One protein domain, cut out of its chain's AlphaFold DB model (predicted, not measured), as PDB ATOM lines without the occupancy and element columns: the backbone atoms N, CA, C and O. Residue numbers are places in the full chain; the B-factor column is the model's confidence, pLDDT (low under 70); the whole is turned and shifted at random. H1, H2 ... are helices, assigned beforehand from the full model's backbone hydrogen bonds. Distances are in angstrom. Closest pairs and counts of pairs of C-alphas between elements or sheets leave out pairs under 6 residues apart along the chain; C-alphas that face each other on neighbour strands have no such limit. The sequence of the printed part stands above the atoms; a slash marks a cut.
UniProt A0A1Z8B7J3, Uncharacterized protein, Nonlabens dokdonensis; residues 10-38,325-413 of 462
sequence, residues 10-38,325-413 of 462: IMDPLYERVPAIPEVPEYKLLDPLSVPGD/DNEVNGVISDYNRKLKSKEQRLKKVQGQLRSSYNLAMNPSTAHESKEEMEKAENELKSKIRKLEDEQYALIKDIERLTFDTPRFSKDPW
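This is residues 10 to 38 and 325 to 413 of the 462 residues of an uncharacterized protein of Nonlabens dokdonensis (UniProt A0A1Z8B7J3). A long helical hairpin, H1 and H2 side by side, makes a rod, and an extended stretch with no named element, residues 10 to 38, runs along its length. Residues 404 to 413 continue beyond H2 toward the end where H1 begins. The printed part has 118 residues with two named helices, H1 then H2, and no named strand; its class is all helix. It is extended, with a radius of gyration of the C-alphas of 21.6 A and spans of 76 by 21 by 17 A.

H1, residues 325 to 361, is 53.7 A long and begins at C-alpha 325 (29.630, 61.923, 13.957). H2, residues 370 to 403, is 49.4 A long and ends at C-alpha 403 (46.917, 77.574, 7.644).

H1 and H2 touch, closest at the C-alphas of Leu 353 and Leu 387, 6.0 A apart. They form a helical hairpin at a shallow tilt of 27 degrees, opposite ways. Every O i to N i+4 pair is within hydrogen-bond range in H2, and 32 of 33 in H1.

The C-alphas farthest apart, of Asp 38 and Ser 369, are 76.8 A apart. Residues 39 to 324 are not printed; C-alphas 38 and 325 are 12.2 A apart across this cut. The link from H1 to H2 is short, with 8 residues. No printed residue is under 70 in pLDDT.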
ATOM      1  N   ILE A  10      82.373  87.024  38.862       79.62
ATOM      2  CA  ILE A  10      80.986  87.099  38.397       79.62
ATOM      3  C   ILE A  10      81.041  87.225  36.874       79.62
ATOM      4  O   ILE A  10      81.949  87.866  36.348       79.62
ATOM      5  N   MET A  11      80.125  86.550  36.183       82.44
ATOM      6  CA  MET A  11      79.972  86.661  34.732       82.44
ATOM      7  C   MET A  11      79.610  88.105  34.359       82.44
ATOM      8  O   MET A  11      78.824  88.731  35.067       82.44
ATOM      9  N   ASP A  12      80.133  88.625  33.253       83.88
ATOM     10  CA  ASP A  12      79.659  89.907  32.730       83.88
ATOM     11  C   ASP A  12      78.232  89.753  32.161       83.88
ATOM     12  O   ASP A  12      77.882  88.687  31.640       83.88
ATOM     13  N   PRO A  13      77.375  90.789  32.239       86.88
ATOM     14  CA  PRO A  13      76.073  90.773  31.586       86.88
ATOM     15  C   PRO A  13      76.182  90.428  30.097       86.88
ATOM     16  O   PRO A  13      76.893  91.083  29.339       86.88
ATOM     17  N   LEU A  14      75.428  89.421  29.654       88.81
ATOM     18  CA  LEU A  14      75.377  89.016  28.245       88.81
ATOM     19  C   LEU A  14      74.504  89.937  27.388       88.81
ATOM     20  O   LEU A  14      74.620  89.929  26.163       88.81
ATOM     21  N   TYR A  15      73.609  90.699  28.022       88.75
ATOM     22  CA  TYR A  15      72.692  91.620  27.363       88.75
ATOM     23  C   TYR A  15      72.557  92.906  28.177       88.75
ATOM     24  O   TYR A  15      72.413  92.857  29.395       88.75
ATOM     25  N   GLU A  16      72.512  94.048  27.492       83.62
ATOM     26  CA  GLU A  16      72.259  95.362  28.109       83.62
ATOM     27  C   GLU A  16      70.782  95.559  28.493       83.62
ATOM     28  O   GLU A  16      70.448  96.352  29.370       83.62
ATOM     29  N   ARG A  17      69.880  94.835  27.821       86.94
ATOM     30  CA  ARG A  17      68.435  94.808  28.073       86.94
ATOM     31  C   ARG A  17      67.865  93.453  27.676       86.94
ATOM     32  O   ARG A  17      68.383  92.821  26.758       86.94
ATOM     33  N   VAL A  18      66.775  93.035  28.320       86.06
ATOM     34  CA  VAL A  18      66.064  91.793  27.977       86.06
ATOM     35  C   VAL A  18      65.630  91.836  26.504       86.06
ATOM     36  O   VAL A  18      64.893  92.753  26.128       86.06
ATOM     37  N   PRO A  19      66.065  90.877  25.664       90.88
ATOM     38  CA  PRO A  19      65.607  90.785  24.283       90.88
ATOM     39  C   PRO A  19      64.084  90.651  24.182       90.88
ATOM     40  O   PRO A  19      63.432  90.048  25.039       90.88
ATOM     41  N   ALA A  20      63.510  91.210  23.115       89.94
ATOM     42  CA  ALA A  20      62.084  91.088  22.848       89.94
ATOM     43  C   ALA A  20      61.732  89.625  22.544       89.94
ATOM     44  O   ALA A  20      62.344  88.996  21.683       89.94
ATOM     45  N   ILE A  21      60.738  89.094  23.253       89.81
ATOM     46  CA  ILE A  21      60.218  87.745  23.032       89.81
ATOM     47  C   ILE A  21      59.006  87.875  22.103       89.81
ATOM     48  O   ILE A  21      58.064  88.568  22.489       89.81
ATOM     49  N   PRO A  22      59.005  87.232  20.918       90.00
ATOM     50  CA  PRO A  22      57.860  87.242  20.011       90.00
ATOM     51  C   PRO A  22      56.568  86.823  20.711       90.00
ATOM     52  O   PRO A  22      56.586  85.898  21.530       90.00
ATOM     53  N   GLU A  23      55.464  87.491  20.381       89.38
ATOM     54  CA  GLU A  23      54.145  87.174  20.924       89.38
ATOM     55  C   GLU A  23      53.620  85.833  20.396       89.38
ATOM     56  O   GLU A  23      54.095  85.292  19.396       89.38
ATOM     57  N   VAL A  24      52.655  85.263  21.116       88.38
ATOM     58  CA  VAL A  24      51.956  84.057  20.666       88.38
ATOM     59  C   VAL A  24      51.053  84.442  19.489       88.38
ATOM     60  O   VAL A  24      50.261  85.368  19.656       88.38
ATOM     61  N   PRO A  25      51.128  83.753  18.333       90.69
ATOM     62  CA  PRO A  25      50.236  84.027  17.212       90.69
ATOM     63  C   PRO A  25      48.769  83.889  17.618       90.69
ATOM     64  O   PRO A  25      48.395  82.927  18.296       90.69
ATOM     65  N   GLU A  26      47.929  84.822  17.178       90.56
ATOM     66  CA  GLU A  26      46.484  84.689  17.342       90.56
ATOM     67  C   GLU A  26      45.953  83.564  16.449       90.56
ATOM     68  O   GLU A  26      46.259  83.489  15.260       90.56
ATOM     69  N   TYR A  27      45.117  82.697  17.016       92.88
ATOM     70  CA  TYR A  27      44.429  81.646  16.273       92.88
ATOM     71  C   TYR A  27      42.996  81.480  16.776       92.88
ATOM     72  O   TYR A  27      42.653  81.861  17.899       92.88
ATOM     73  N   LYS A  28      42.147  80.882  15.938       93.38
ATOM     74  CA  LYS A  28      40.764  80.545  16.285       93.38
ATOM     75  C   LYS A  28      40.615  79.039  16.391       93.38
ATOM     76  O   LYS A  28      41.080  78.299  15.530       93.38
ATOM     77  N   LEU A  29      39.965  78.597  17.460       93.94
ATOM     78  CA  LEU A  29      39.517  77.217  17.569       93.94
ATOM     79  C   LEU A  29      38.296  77.020  16.677       93.94
ATOM     80  O   LEU A  29      37.518  77.949  16.463       93.94
ATOM     81  N   LEU A  30      38.143  75.803  16.175       94.50
ATOM     82  CA  LEU A  30      36.967  75.417  15.414       94.50
ATOM     83  C   LEU A  30      35.867  74.947  16.363       94.50
ATOM     84  O   LEU A  30      36.124  74.134  17.256       94.50
ATOM     85  N   ASP A  31      34.647  75.419  16.146       94.75
ATOM     86  CA  ASP A  31      33.479  74.878  16.834       94.75
ATOM     87  C   ASP A  31      33.121  73.495  16.262       94.75
ATOM     88  O   ASP A  31      33.285  73.270  15.057       94.75
ATOM     89  N   PRO A  32      32.634  72.551  17.091       93.38
ATOM     90  CA  PRO A  32      32.085  71.294  16.595       93.38
ATOM     91  C   PRO A  32      30.951  71.543  15.596       93.38
ATOM     92  O   PRO A  32      30.125  72.440  15.787       93.38
ATOM     93  N   LEU A  33      30.869  70.716  14.554       93.88
ATOM     94  CA  LEU A  33      29.754  70.772  13.618       93.88
ATOM     95  C   LEU A  33      28.486  70.227  14.279       93.88
ATOM     96  O   LEU A  33      28.506  69.205  14.974       93.88
ATOM     97  N   SER A  34      27.368  70.915  14.036       93.25
ATOM     98  CA  SER A  34      26.051  70.503  14.521       93.25
ATOM     99  C   SER A  34      25.624  69.212  13.829       93.25
ATOM    100  O   SER A  34      25.443  69.189  12.612       93.25
ATOM    101  N   VAL A  35      25.481  68.143  14.615       92.88
ATOM    102  CA  VAL A  35      25.050  66.831  14.128       92.88
ATOM    103  C   VAL A  35      23.548  66.889  13.819       92.88
ATOM    104  O   VAL A  35      22.762  67.221  14.713       92.88
ATOM    105  N   PRO A  36      23.119  66.574  12.582       93.56
ATOM    106  CA  PRO A  36      21.707  66.460  12.250       93.56
ATOM    107  C   PRO A  36      20.988  65.461  13.161       93.56
ATOM    108  O   PRO A  36      21.496  64.371  13.418       93.56
ATOM    109  N   GLY A  37      19.786  65.818  13.615       93.12
ATOM    110  CA  GLY A  37      18.941  64.904  14.382       93.12
ATOM    111  C   GLY A  37      18.442  63.719  13.550       93.12
ATOM    112  O   GLY A  37      18.377  63.788  12.318       93.12
ATOM    113  N   ASP A  38      18.047  62.651  14.244       94.88
ATOM    114  CA  ASP A  38      17.433  61.468  13.638       94.88
ATOM    115  C   ASP A  38      16.186  61.865  12.830       94.88
ATOM    116  O   ASP A  38      15.294  62.558  13.326       94.88
ATOM    117  N   ASP A 325      29.633  60.771  13.044       93.38
ATOM    118  CA  ASP A 325      29.630  61.923  13.957       93.38
ATOM    119  C   ASP A 325      30.967  62.101  14.695       93.38
ATOM    120  O   ASP A 325      31.543  63.192  14.730       93.38
ATOM    121  N   ASN A 326      31.485  60.998  15.232       94.06
ATOM    122  CA  ASN A 326      32.733  60.929  15.974       94.06
ATOM    123  C   ASN A 326      33.954  61.141  15.079       94.06
ATOM    124  O   ASN A 326      34.964  61.654  15.551       94.06
ATOM    125  N   GLU A 327      33.878  60.770  13.802       94.06
ATOM    126  CA  GLU A 327      34.964  60.982  12.847       94.06
ATOM    127  C   GLU A 327      35.076  62.468  12.498       94.06
ATOM    128  O   GLU A 327      36.119  63.087  12.722       94.06
ATOM    129  N   VAL A 328      33.971  63.072  12.052       93.88
ATOM    130  CA  VAL A 328      33.920  64.480  11.638       93.88
ATOM    131  C   VAL A 328      34.282  65.412  12.800       93.88
ATOM    132  O   VAL A 328      35.198  66.231  12.690       93.88
ATOM    133  N   ASN A 329      33.619  65.261  13.952       95.12
ATOM    134  CA  ASN A 329      33.908  66.093  15.123       95.12
ATOM    135  C   ASN A 329      35.204  65.681  15.845       95.12
ATOM    136  O   ASN A 329      35.816  66.506  16.530       95.12
ATOM    137  N   GLY A 330      35.676  64.446  15.652       95.00
ATOM    138  CA  GLY A 330      36.973  63.977  16.137       95.00
ATOM    139  C   GLY A 330      38.137  64.717  15.483       95.00
ATOM    140  O   GLY A 330      39.038  65.171  16.189       95.00
ATOM    141  N   VAL A 331      38.079  64.947  14.165       95.94
ATOM    142  CA  VAL A 331      39.086  65.740  13.433       95.94
ATOM    143  C   VAL A 331      39.182  67.169  13.984       95.94
ATOM    144  O   VAL A 331      40.285  67.680  14.198       95.94
ATOM    145  N   ILE A 332      38.041  67.802  14.276       95.50
ATOM    146  CA  ILE A 332      37.975  69.148  14.875       95.50
ATOM    147  C   ILE A 332      38.572  69.153  16.287       95.50
ATOM    148  O   ILE A 332      39.387  70.015  16.631       95.50
ATOM    149  N   SER A 333      38.190  68.176  17.110       96.44
ATOM    150  CA  SER A 333      38.694  68.034  18.478       96.44
ATOM    151  C   SER A 333      40.214  67.837  18.504       96.44
ATOM    152  O   SER A 333      40.925  68.515  19.252       96.44
ATOM    153  N   ASP A 334      40.734  66.977  17.629       96.75
ATOM    154  CA  ASP A 334      42.162  66.701  17.499       96.75
ATOM    155  C   ASP A 334      42.956  67.924  17.035       96.75
ATOM    156  O   ASP A 334      44.036  68.197  17.570       96.75
ATOM    157  N   TYR A 335      42.417  68.682  16.077       96.56
ATOM    158  CA  TYR A 335      42.975  69.959  15.634       96.56
ATOM    159  C   TYR A 335      43.083  70.959  16.794       96.56
ATOM    160  O   TYR A 335      44.177  71.436  17.118       96.56
ATOM    161  N   ASN A 336      41.971  71.198  17.492       97.00
ATOM    162  CA  ASN A 336      41.905  72.115  18.628       97.00
ATOM    163  C   ASN A 336      42.855  71.696  19.762       97.00
ATOM    164  O   ASN A 336      43.499  72.542  20.391       97.00
ATOM    165  N   ARG A 337      42.974  70.388  20.026       97.19
ATOM    166  CA  ARG A 337      43.890  69.835  21.033       97.19
ATOM    167  C   ARG A 337      45.352  70.088  20.665       97.19
ATOM    168  O   ARG A 337      46.127  70.490  21.534       97.19
ATOM    169  N   LYS A 338      45.732  69.874  19.398       97.00
ATOM    170  CA  LYS A 338      47.097  70.131  18.906       97.00
ATOM    171  C   LYS A 338      47.472  71.606  19.059       97.00
ATOM    172  O   LYS A 338      48.531  71.883  19.620       97.00
ATOM    173  N   LEU A 339      46.596  72.532  18.655       96.31
ATOM    174  CA  LEU A 339      46.830  73.974  18.807       96.31
ATOM    175  C   LEU A 339      47.028  74.380  20.272       96.31
ATOM    176  O   LEU A 339      48.059  74.958  20.609       96.31
ATOM    177  N   LYS A 340      46.106  73.994  21.165       96.50
ATOM    178  CA  LYS A 340      46.211  74.306  22.603       96.50
ATOM    179  C   LYS A 340      47.491  73.753  23.228       96.50
ATOM    180  O   LYS A 340      48.137  74.432  24.020       96.50
ATOM    181  N   SER A 341      47.871  72.523  22.880       96.94
ATOM    182  CA  SER A 341      49.092  71.904  23.402       96.94
ATOM    183  C   SER A 341      50.348  72.674  22.974       96.94
ATOM    184  O   SER A 341      51.232  72.922  23.799       96.94
ATOM    185  N   LYS A 342      50.410  73.107  21.708       96.94
ATOM    186  CA  LYS A 342      51.519  73.908  21.174       96.94
ATOM    187  C   LYS A 342      51.560  75.305  21.795       96.94
ATOM    188  O   LYS A 342      52.633  75.735  22.209       96.94
ATOM    189  N   GLU A 343      50.412  75.958  21.959       96.31
ATOM    190  CA  GLU A 343      50.295  77.258  22.631       96.31
ATOM    191  C   GLU A 343      50.786  77.193  24.088       96.31
ATOM    192  O   GLU A 343      51.603  78.005  24.522       96.31
ATOM    193  N   GLN A 344      50.338  76.193  24.852       96.44
ATOM    194  CA  GLN A 344      50.774  75.995  26.237       96.44
ATOM    195  C   GLN A 344      52.281  75.742  26.329       96.44
ATOM    196  O   GLN A 344      52.952  76.280  27.216       96.44
ATOM    197  N   ARG A 345      52.833  74.944  25.404       97.44
ATOM    198  CA  ARG A 345      54.277  74.711  25.333       97.44
ATOM    199  C   ARG A 345      55.026  76.002  25.005       97.44
ATOM    200  O   ARG A 345      56.015  76.286  25.676       97.44
ATOM    201  N   LEU A 346      54.533  76.793  24.055       97.12
ATOM    202  CA  LEU A 346      55.116  78.079  23.676       97.12
ATOM    203  C   LEU A 346      55.139  79.052  24.859       97.12
ATOM    204  O   LEU A 346      56.199  79.581  25.180       97.12
ATOM    205  N   LYS A 347      54.026  79.202  25.590       96.06
ATOM    206  CA  LYS A 347      53.963  80.031  26.808       96.06
ATOM    207  C   LYS A 347      54.983  79.588  27.862       96.06
ATOM    208  O   LYS A 347      55.634  80.421  28.493       96.06
ATOM    209  N   LYS A 348      55.169  78.273  28.037       97.00
ATOM    210  CA  LYS A 348      56.183  77.724  28.950       97.00
ATOM    211  C   LYS A 348      57.605  78.065  28.492       97.00
ATOM    212  O   LYS A 348      58.399  78.514  29.317       97.00
ATOM    213  N   VAL A 349      57.912  77.883  27.206       97.69
ATOM    214  CA  VAL A 349      59.220  78.221  26.618       97.69
ATOM    215  C   VAL A 349      59.493  79.722  26.741       97.69
ATOM    216  O   VAL A 349      60.564  80.096  27.205       97.69
ATOM    217  N   GLN A 350      58.514  80.584  26.456       96.44
ATOM    218  CA  GLN A 350      58.622  82.038  26.636       96.44
ATOM    219  C   GLN A 350      58.907  82.423  28.096       96.44
ATOM    220  O   GLN A 350      59.758  83.275  28.355       96.44
ATOM    221  N   GLY A 351      58.248  81.781  29.067       96.06
ATOM    222  CA  GLY A 351      58.525  82.002  30.491       96.06
ATOM    223  C   GLY A 351      59.949  81.592  30.886       96.06
ATOM    224  O   GLY A 351      60.649  82.328  31.588       96.06
ATOM    225  N   GLN A 352      60.405  80.435  30.397       96.94
ATOM    226  CA  GLN A 352      61.774  79.957  30.609       96.94
ATOM    227  C   GLN A 352      62.807  80.882  29.957       96.94
ATOM    228  O   GLN A 352      63.808  81.210  30.593       96.94
ATOM    229  N   LEU A 353      62.542  81.344  28.736       96.12
ATOM    230  CA  LEU A 353      63.406  82.250  27.991       96.12
ATOM    231  C   LEU A 353      63.514  83.610  28.689       96.12
ATOM    232  O   LEU A 353      64.623  84.079  28.922       96.12
ATOM    233  N   ARG A 354      62.392  84.189  29.144       95.31
ATOM    234  CA  ARG A 354      62.384  85.425  29.946       95.31
ATOM    235  C   ARG A 354      63.229  85.281  31.214       95.31
ATOM    236  O   ARG A 354      63.983  86.185  31.561       95.31
ATOM    237  N   SER A 355      63.136  84.133  31.882       94.94
ATOM    238  CA  SER A 355      63.913  83.847  33.094       94.94
ATOM    239  C   SER A 355      65.411  83.736  32.784       94.94
ATOM    240  O   SER A 355      66.236  84.302  33.497       94.94
ATOM    241  N   SER A 356      65.764  83.057  31.690       94.94
ATOM    242  CA  SER A 356      67.143  82.937  31.210       94.94
ATOM    243  C   SER A 356      67.737  84.275  30.759       94.94
ATOM    244  O   SER A 356      68.883  84.550  31.101       94.94
ATOM    245  N   TYR A 357      66.977  85.135  30.076       95.12
ATOM    246  CA  TYR A 357      67.430  86.484  29.727       95.12
ATOM    247  C   TYR A 357      67.660  87.365  30.950       95.12
ATOM    248  O   TYR A 357      68.664  88.068  31.007       95.12
ATOM    249  N   ASN A 358      66.782  87.296  31.954       92.12
ATOM    250  CA  ASN A 358      66.966  88.045  33.197       92.12
ATOM    251  C   ASN A 358      68.244  87.620  33.938       92.12
ATOM    252  O   ASN A 358      68.987  88.478  34.408       92.12
ATOM    253  N   LEU A 359      68.525  86.312  34.004       92.00
ATOM    254  CA  LEU A 359      69.769  85.782  34.581       92.00
ATOM    255  C   LEU A 359      71.009  86.224  33.795       92.00
ATOM    256  O   LEU A 359      72.043  86.512  34.386       92.00
ATOM    257  N   ALA A 360      70.899  86.277  32.468       91.00
ATOM    258  CA  ALA A 360      71.973  86.694  31.577       91.00
ATOM    259  C   ALA A 360      72.251  88.207  31.642       91.00
ATOM    260  O   ALA A 360      73.386  88.621  31.436       91.00
ATOM    261  N   MET A 361      71.233  89.022  31.932       91.19
ATOM    262  CA  MET A 361      71.346  90.475  32.108       91.19
ATOM    263  C   MET A 361      71.891  90.852  33.494       91.19
ATOM    264  O   MET A 361      72.682  91.779  33.606       91.19
ATOM    265  N   ASN A 362      71.484  90.135  34.547       87.56
ATOM    266  CA  ASN A 362      71.902  90.404  35.926       87.56
ATOM    267  C   ASN A 362      72.515  89.149  36.573       87.56
ATOM    268  O   ASN A 362      71.897  88.546  37.458       87.56
ATOM    269  N   PRO A 363      73.713  88.724  36.142       83.12
ATOM    270  CA  PRO A 363      74.395  87.586  36.744       83.12
ATOM    271  C   PRO A 363      74.747  87.875  38.205       83.12
ATOM    272  O   PRO A 363      75.497  88.793  38.516       83.12
ATOM    273  N   SER A 364      74.206  87.074  39.122       79.75
ATOM    274  CA  SER A 364      74.434  87.221  40.567       79.75
ATOM    275  C   SER A 364      75.278  86.096  41.173       79.75
ATOM    276  O   SER A 364      75.598  86.134  42.361       79.75
ATOM    277  N   THR A 365      75.612  85.069  40.390       84.00
ATOM    278  CA  THR A 365      76.353  83.894  40.863       84.00
ATOM    279  C   THR A 365      77.855  84.143  40.792       84.00
ATOM    280  O   THR A 365      78.393  84.514  39.751       84.00
ATOM    281  N   ALA A 366      78.534  83.923  41.914       81.75
ATOM    282  CA  ALA A 366      79.986  83.960  42.009       81.75
ATOM    283  C   ALA A 366      80.592  82.584  41.703       81.75
ATOM    284  O   ALA A 366      80.132  81.580  42.242       81.75
ATOM    285  N   HIS A 367      81.660  82.565  40.911       86.06
ATOM    286  CA  HIS A 367      82.415  81.370  40.532       86.06
ATOM    287  C   HIS A 367      83.810  81.369  41.172       86.06
ATOM    288  O   HIS A 367      84.390  82.437  41.417       86.06
ATOM    289  N   GLU A 368      84.346  80.177  41.450       81.50
ATOM    290  CA  GLU A 368      85.635  80.003  42.132       81.50
ATOM    291  C   GLU A 368      86.812  80.176  41.166       81.50
ATOM    292  O   GLU A 368      87.889  80.631  41.557       81.50
ATOM    293  N   SER A 369      86.591  79.898  39.877       86.75
ATOM    294  CA  SER A 369      87.595  80.045  38.822       86.75
ATOM    295  C   SER A 369      87.064  80.769  37.577       86.75
ATOM    296  O   SER A 369      85.865  80.980  37.397       86.75
ATOM    297  N   LYS A 370      87.988  81.186  36.696       85.81
ATOM    298  CA  LYS A 370      87.624  81.774  35.393       85.81
ATOM    299  C   LYS A 370      86.970  80.733  34.486       85.81
ATOM    300  O   LYS A 370      86.006  81.047  33.805       85.81
ATOM    301  N   GLU A 371      87.491  79.510  34.517       86.56
ATOM    302  CA  GLU A 371      87.019  78.387  33.706       86.56
ATOM    303  C   GLU A 371      85.580  78.000  34.070       86.56
ATOM    304  O   GLU A 371      84.763  77.761  33.185       86.56
ATOM    305  N   GLU A 372      85.231  78.007  35.361       86.50
ATOM    306  CA  GLU A 372      83.855  77.772  35.819       86.50
ATOM    307  C   GLU A 372      82.881  78.853  35.351       86.50
ATOM    308  O   GLU A 372      81.758  78.538  34.959       86.50
ATOM    309  N   MET A 373      83.313  80.116  35.377       87.81
ATOM    310  CA  MET A 373      82.517  81.248  34.907       87.81
ATOM    311  C   MET A 373      82.295  81.180  33.390       87.81
ATOM    312  O   MET A 373      81.152  81.230  32.944       87.81
ATOM    313  N   GLU A 374      83.355  80.955  32.606       88.38
ATOM    314  CA  GLU A 374      83.264  80.794  31.147       88.38
ATOM    315  C   GLU A 374      82.405  79.574  30.760       88.38
ATOM    316  O   GLU A 374      81.648  79.608  29.786       88.38
ATOM    317  N   LYS A 375      82.467  78.483  31.535       90.50
ATOM    318  CA  LYS A 375      81.601  77.314  31.343       90.50
ATOM    319  C   LYS A 375      80.130  77.647  31.612       90.50
ATOM    320  O   LYS A 375      79.287  77.329  30.774       90.50
ATOM    321  N   ALA A 376      79.823  78.305  32.730       88.62
ATOM    322  CA  ALA A 376      78.461  78.713  33.077       88.62
ATOM    323  C   ALA A 376      77.873  79.699  32.050       88.62
ATOM    324  O   ALA A 376      76.706  79.585  31.670       88.62
ATOM    325  N   GLU A 377      78.698  80.615  31.539       91.12
ATOM    326  CA  GLU A 377      78.339  81.534  30.462       91.12
ATOM    327  C   GLU A 377      77.965  80.784  29.175       91.12
ATOM    328  O   GLU A 377      76.906  81.022  28.586       91.12
ATOM    329  N   ASN A 378      78.805  79.836  28.750       92.75
ATOM    330  CA  ASN A 378      78.557  79.022  27.561       92.75
ATOM    331  C   ASN A 378      77.309  78.138  27.709       92.75
ATOM    332  O   ASN A 378      76.533  77.993  26.759       92.75
ATOM    333  N   GLU A 379      77.074  77.577  28.896       94.25
ATOM    334  CA  GLU A 379      75.863  76.815  29.208       94.25
ATOM    335  C   GLU A 379      74.608  77.694  29.138       94.25
ATOM    336  O   GLU A 379      73.607  77.290  28.537       94.25
ATOM    337  N   LEU A 380      74.661  78.916  29.679       93.06
ATOM    338  CA  LEU A 380      73.553  79.868  29.625       93.06
ATOM    339  C   LEU A 380      73.267  80.324  28.188       93.06
ATOM    340  O   LEU A 380      72.109  80.291  27.767       93.06
ATOM    341  N   LYS A 381      74.304  80.656  27.406       94.50
ATOM    342  CA  LYS A 381      74.187  80.973  25.970       94.50
ATOM    343  C   LYS A 381      73.564  79.818  25.186       94.50
ATOM    344  O   LYS A 381      72.654  80.031  24.388       94.50
ATOM    345  N   SER A 382      74.022  78.591  25.431       95.50
ATOM    346  CA  SER A 382      73.486  77.383  24.792       95.50
ATOM    347  C   SER A 382      72.019  77.148  25.158       95.50
ATOM    348  O   SER A 382      71.200  76.844  24.290       95.50
ATOM    349  N   LYS A 383      71.655  77.340  26.432       96.56
ATOM    350  CA  LYS A 383      70.272  77.223  26.905       96.56
ATOM    351  C   LYS A 383      69.356  78.263  26.263       96.56
ATOM    352  O   LYS A 383      68.258  77.903  25.852       96.56
ATOM    353  N   ILE A 384      69.799  79.516  26.175       96.62
ATOM    354  CA  ILE A 384      69.049  80.595  25.524       96.62
ATOM    355  C   ILE A 384      68.796  80.248  24.058       96.62
ATOM    356  O   ILE A 384      67.636  80.177  23.670       96.62
ATOM    357  N   ARG A 385      69.842  79.900  23.295       96.44
ATOM    358  CA  ARG A 385      69.704  79.522  21.878       96.44
ATOM    359  C   ARG A 385      68.721  78.372  21.668       96.44
ATOM    360  O   ARG A 385      67.841  78.463  20.827       96.44
ATOM    361  N   LYS A 386      68.804  77.316  22.485       97.56
ATOM    362  CA  LYS A 386      67.859  76.186  22.414       97.56
ATOM    363  C   LYS A 386      66.409  76.612  22.656       97.56
ATOM    364  O   LYS A 386      65.508  76.083  22.014       97.56
ATOM    365  N   LEU A 387      66.180  77.528  23.597       97.69
ATOM    366  CA  LEU A 387      64.846  78.048  23.895       97.69
ATOM    367  C   LEU A 387      64.337  78.981  22.784       97.69
ATOM    368  O   LEU A 387      63.151  78.929  22.475       97.69
ATOM    369  N   GLU A 388      65.206  79.791  22.173       96.62
ATOM    370  CA  GLU A 388      64.883  80.610  20.994       96.62
ATOM    371  C   GLU A 388      64.500  79.732  19.793       96.62
ATOM    372  O   GLU A 388      63.450  79.945  19.181       96.62
ATOM    373  N   ASP A 389      65.299  78.702  19.500       97.19
ATOM    374  CA  ASP A 389      65.040  77.748  18.416       97.19
ATOM    375  C   ASP A 389      63.712  77.008  18.635       97.19
ATOM    376  O   ASP A 389      62.892  76.889  17.720       97.19
ATOM    377  N   GLU A 390      63.462  76.540  19.864       97.69
ATOM    378  CA  GLU A 390      62.208  75.874  20.218       97.69
ATOM    379  C   GLU A 390      61.011  76.831  20.118       97.69
ATOM    380  O   GLU A 390      59.965  76.452  19.587       97.69
ATOM    381  N   GLN A 391      61.155  78.076  20.584       97.44
ATOM    382  CA  GLN A 391      60.124  79.102  20.446       97.44
ATOM    383  C   GLN A 391      59.770  79.321  18.972       97.44
ATOM    384  O   GLN A 391      58.592  79.304  18.611       97.44
ATOM    385  N   TYR A 392      60.778  79.522  18.125       96.44
ATOM    386  CA  TYR A 392      60.583  79.780  16.705       96.44
ATOM    387  C   TYR A 392      59.919  78.596  15.993       96.44
ATOM    388  O   TYR A 392      59.001  78.785  15.192       96.44
ATOM    389  N   ALA A 393      60.325  77.367  16.327       97.12
ATOM    390  CA  ALA A 393      59.698  76.156  15.807       97.12
ATOM    391  C   ALA A 393      58.219  76.047  16.218       97.12
ATOM    392  O   ALA A 393      57.373  75.731  15.385       97.12
ATOM    393  N   LEU A 394      57.884  76.352  17.477       97.75
ATOM    394  CA  LEU A 394      56.502  76.315  17.967       97.75
ATOM    395  C   LEU A 394      55.613  77.376  17.316       97.75
ATOM    396  O   LEU A 394      54.462  77.080  17.004       97.75
ATOM    397  N   ILE A 395      56.136  78.586  17.095       97.00
ATOM    398  CA  ILE A 395      55.421  79.648  16.373       97.00
ATOM    399  C   ILE A 395      55.091  79.176  14.954       97.00
ATOM    400  O   ILE A 395      53.923  79.180  14.570       97.00
ATOM    401  N   LYS A 396      56.087  78.660  14.224       96.00
ATOM    402  CA  LYS A 396      55.888  78.108  12.877       96.00
ATOM    403  C   LYS A 396      54.900  76.947  12.840       96.00
ATOM    404  O   LYS A 396      54.102  76.859  11.911       96.00
ATOM    405  N   ASP A 397      54.939  76.057  13.829       96.31
ATOM    406  CA  ASP A 397      53.992  74.944  13.939       96.31
ATOM    407  C   ASP A 397      52.552  75.447  14.123       96.31
ATOM    408  O   ASP A 397      51.633  74.916  13.500       96.31
ATOM    409  N   ILE A 398      52.344  76.466  14.965       96.31
ATOM    410  CA  ILE A 398      51.024  77.073  15.193       96.31
ATOM    411  C   ILE A 398      50.529  77.766  13.922       96.31
ATOM    412  O   ILE A 398      49.390  77.543  13.514       96.31
ATOM    413  N   GLU A 399      51.375  78.562  13.266       95.00
ATOM    414  CA  GLU A 399      51.044  79.226  12.000       95.00
ATOM    415  C   GLU A 399      50.679  78.207  10.917       95.00
ATOM    416  O   GLU A 399      49.651  78.341  10.252       95.00
ATOM    417  N   ARG A 400      51.469  77.134  10.792       95.31
ATOM    418  CA  ARG A 400      51.208  76.050   9.845       95.31
ATOM    419  C   ARG A 400      49.884  75.353  10.129       95.31
ATOM    420  O   ARG A 400      49.103  75.167   9.207       95.31
ATOM    421  N   LEU A 401      49.614  74.978  11.380       94.75
ATOM    422  CA  LEU A 401      48.335  74.361  11.748       94.75
ATOM    423  C   LEU A 401      47.163  75.307  11.466       94.75
ATOM    424  O   LEU A 401      46.123  74.873  10.984       94.75
ATOM    425  N   THR A 402      47.328  76.603  11.718       93.38
ATOM    426  CA  THR A 402      46.290  77.606  11.437       93.38
ATOM    427  C   THR A 402      46.031  77.735   9.931       93.38
ATOM    428  O   THR A 402      44.884  77.871   9.509       93.38
ATOM    429  N   PHE A 403      47.065  77.619   9.099       92.50
ATOM    430  CA  PHE A 403      46.917  77.574   7.644       92.50
ATOM    431  C   PHE A 403      46.274  76.259   7.152       92.50
ATOM    432  O   PHE A 403      45.344  76.287   6.343       92.50
ATOM    433  N   ASP A 404      46.699  75.120   7.705       91.25
ATOM    434  CA  ASP A 404      46.220  73.763   7.402       91.25
ATOM    435  C   ASP A 404      44.938  73.409   8.192       91.25
ATOM    436  O   ASP A 404      44.795  72.320   8.757       91.25
ATOM    437  N   THR A 405      43.988  74.346   8.259       92.19
ATOM    438  CA  THR A 405      42.715  74.150   8.970       92.19
ATOM    439  C   THR A 405      41.877  73.045   8.299       92.19
ATOM    440  O   THR A 405      41.734  73.070   7.070       92.19
ATOM    441  N   PRO A 406      41.282  72.100   9.065       92.19
ATOM    442  CA  PRO A 406      40.382  71.078   8.533       92.19
ATOM    443  C   PRO A 406      39.272  71.659   7.648       92.19
ATOM    444  O   PRO A 406      38.627  72.645   8.008       92.19
ATOM    445  N   ARG A 407      39.036  71.032   6.490       90.31
ATOM    446  CA  ARG A 407      37.994  71.429   5.533       90.31
ATOM    447  C   ARG A 407      37.007  70.288   5.345       90.31
ATOM    448  O   ARG A 407      37.418  69.159   5.097       90.31
ATOM    449  N   PHE A 408      35.724  70.611   5.418       90.56
ATOM    450  CA  PHE A 408      34.622  69.666   5.266       90.56
ATOM    451  C   PHE A 408      33.780  70.036   4.041       90.56
ATOM    452  O   PHE A 408      33.741  71.200   3.632       90.56
ATOM    453  N   SER A 409      33.114  69.047   3.441       87.00
ATOM    454  CA  SER A 409      32.083  69.281   2.425       87.00
ATOM    455  C   SER A 409      30.889  70.035   3.030       87.00
ATOM    456  O   SER A 409      30.753  70.158   4.247       87.00
ATOM    457  N   LYS A 410      29.992  70.536   2.170       84.81
ATOM    458  CA  LYS A 410      28.746  71.190   2.609       84.81
ATOM    459  C   LYS A 410      27.862  70.256   3.449       84.81
ATOM    460  O   LYS A 410      27.158  70.730   4.334       84.81
ATOM    461  N   ASP A 411      27.913  68.961   3.156       84.50
ATOM    462  CA  ASP A 411      27.289  67.894   3.931       84.50
ATOM    463  C   ASP A 411      28.350  66.811   4.190       84.50
ATOM    464  O   ASP A 411      28.661  66.040   3.276       84.50
ATOM    465  N   PRO A 412      29.022  66.831   5.357       91.31
ATOM    466  CA  PRO A 412      30.066  65.866   5.693       91.31
ATOM    467  C   PRO A 412      29.512  64.594   6.340       91.31
ATOM    468  O   PRO A 412      30.292  63.751   6.777       91.31
ATOM    469  N   TRP A 413      28.190  64.474   6.473       93.50
ATOM    470  CA  TRP A 413      27.575  63.414   7.252       93.50
ATOM    471  C   TRP A 413      27.296  62.186   6.397       93.50
ATOM    472  O   TRP A 413      26.533  62.236   5.433       93.50
TER     473      TRP A 413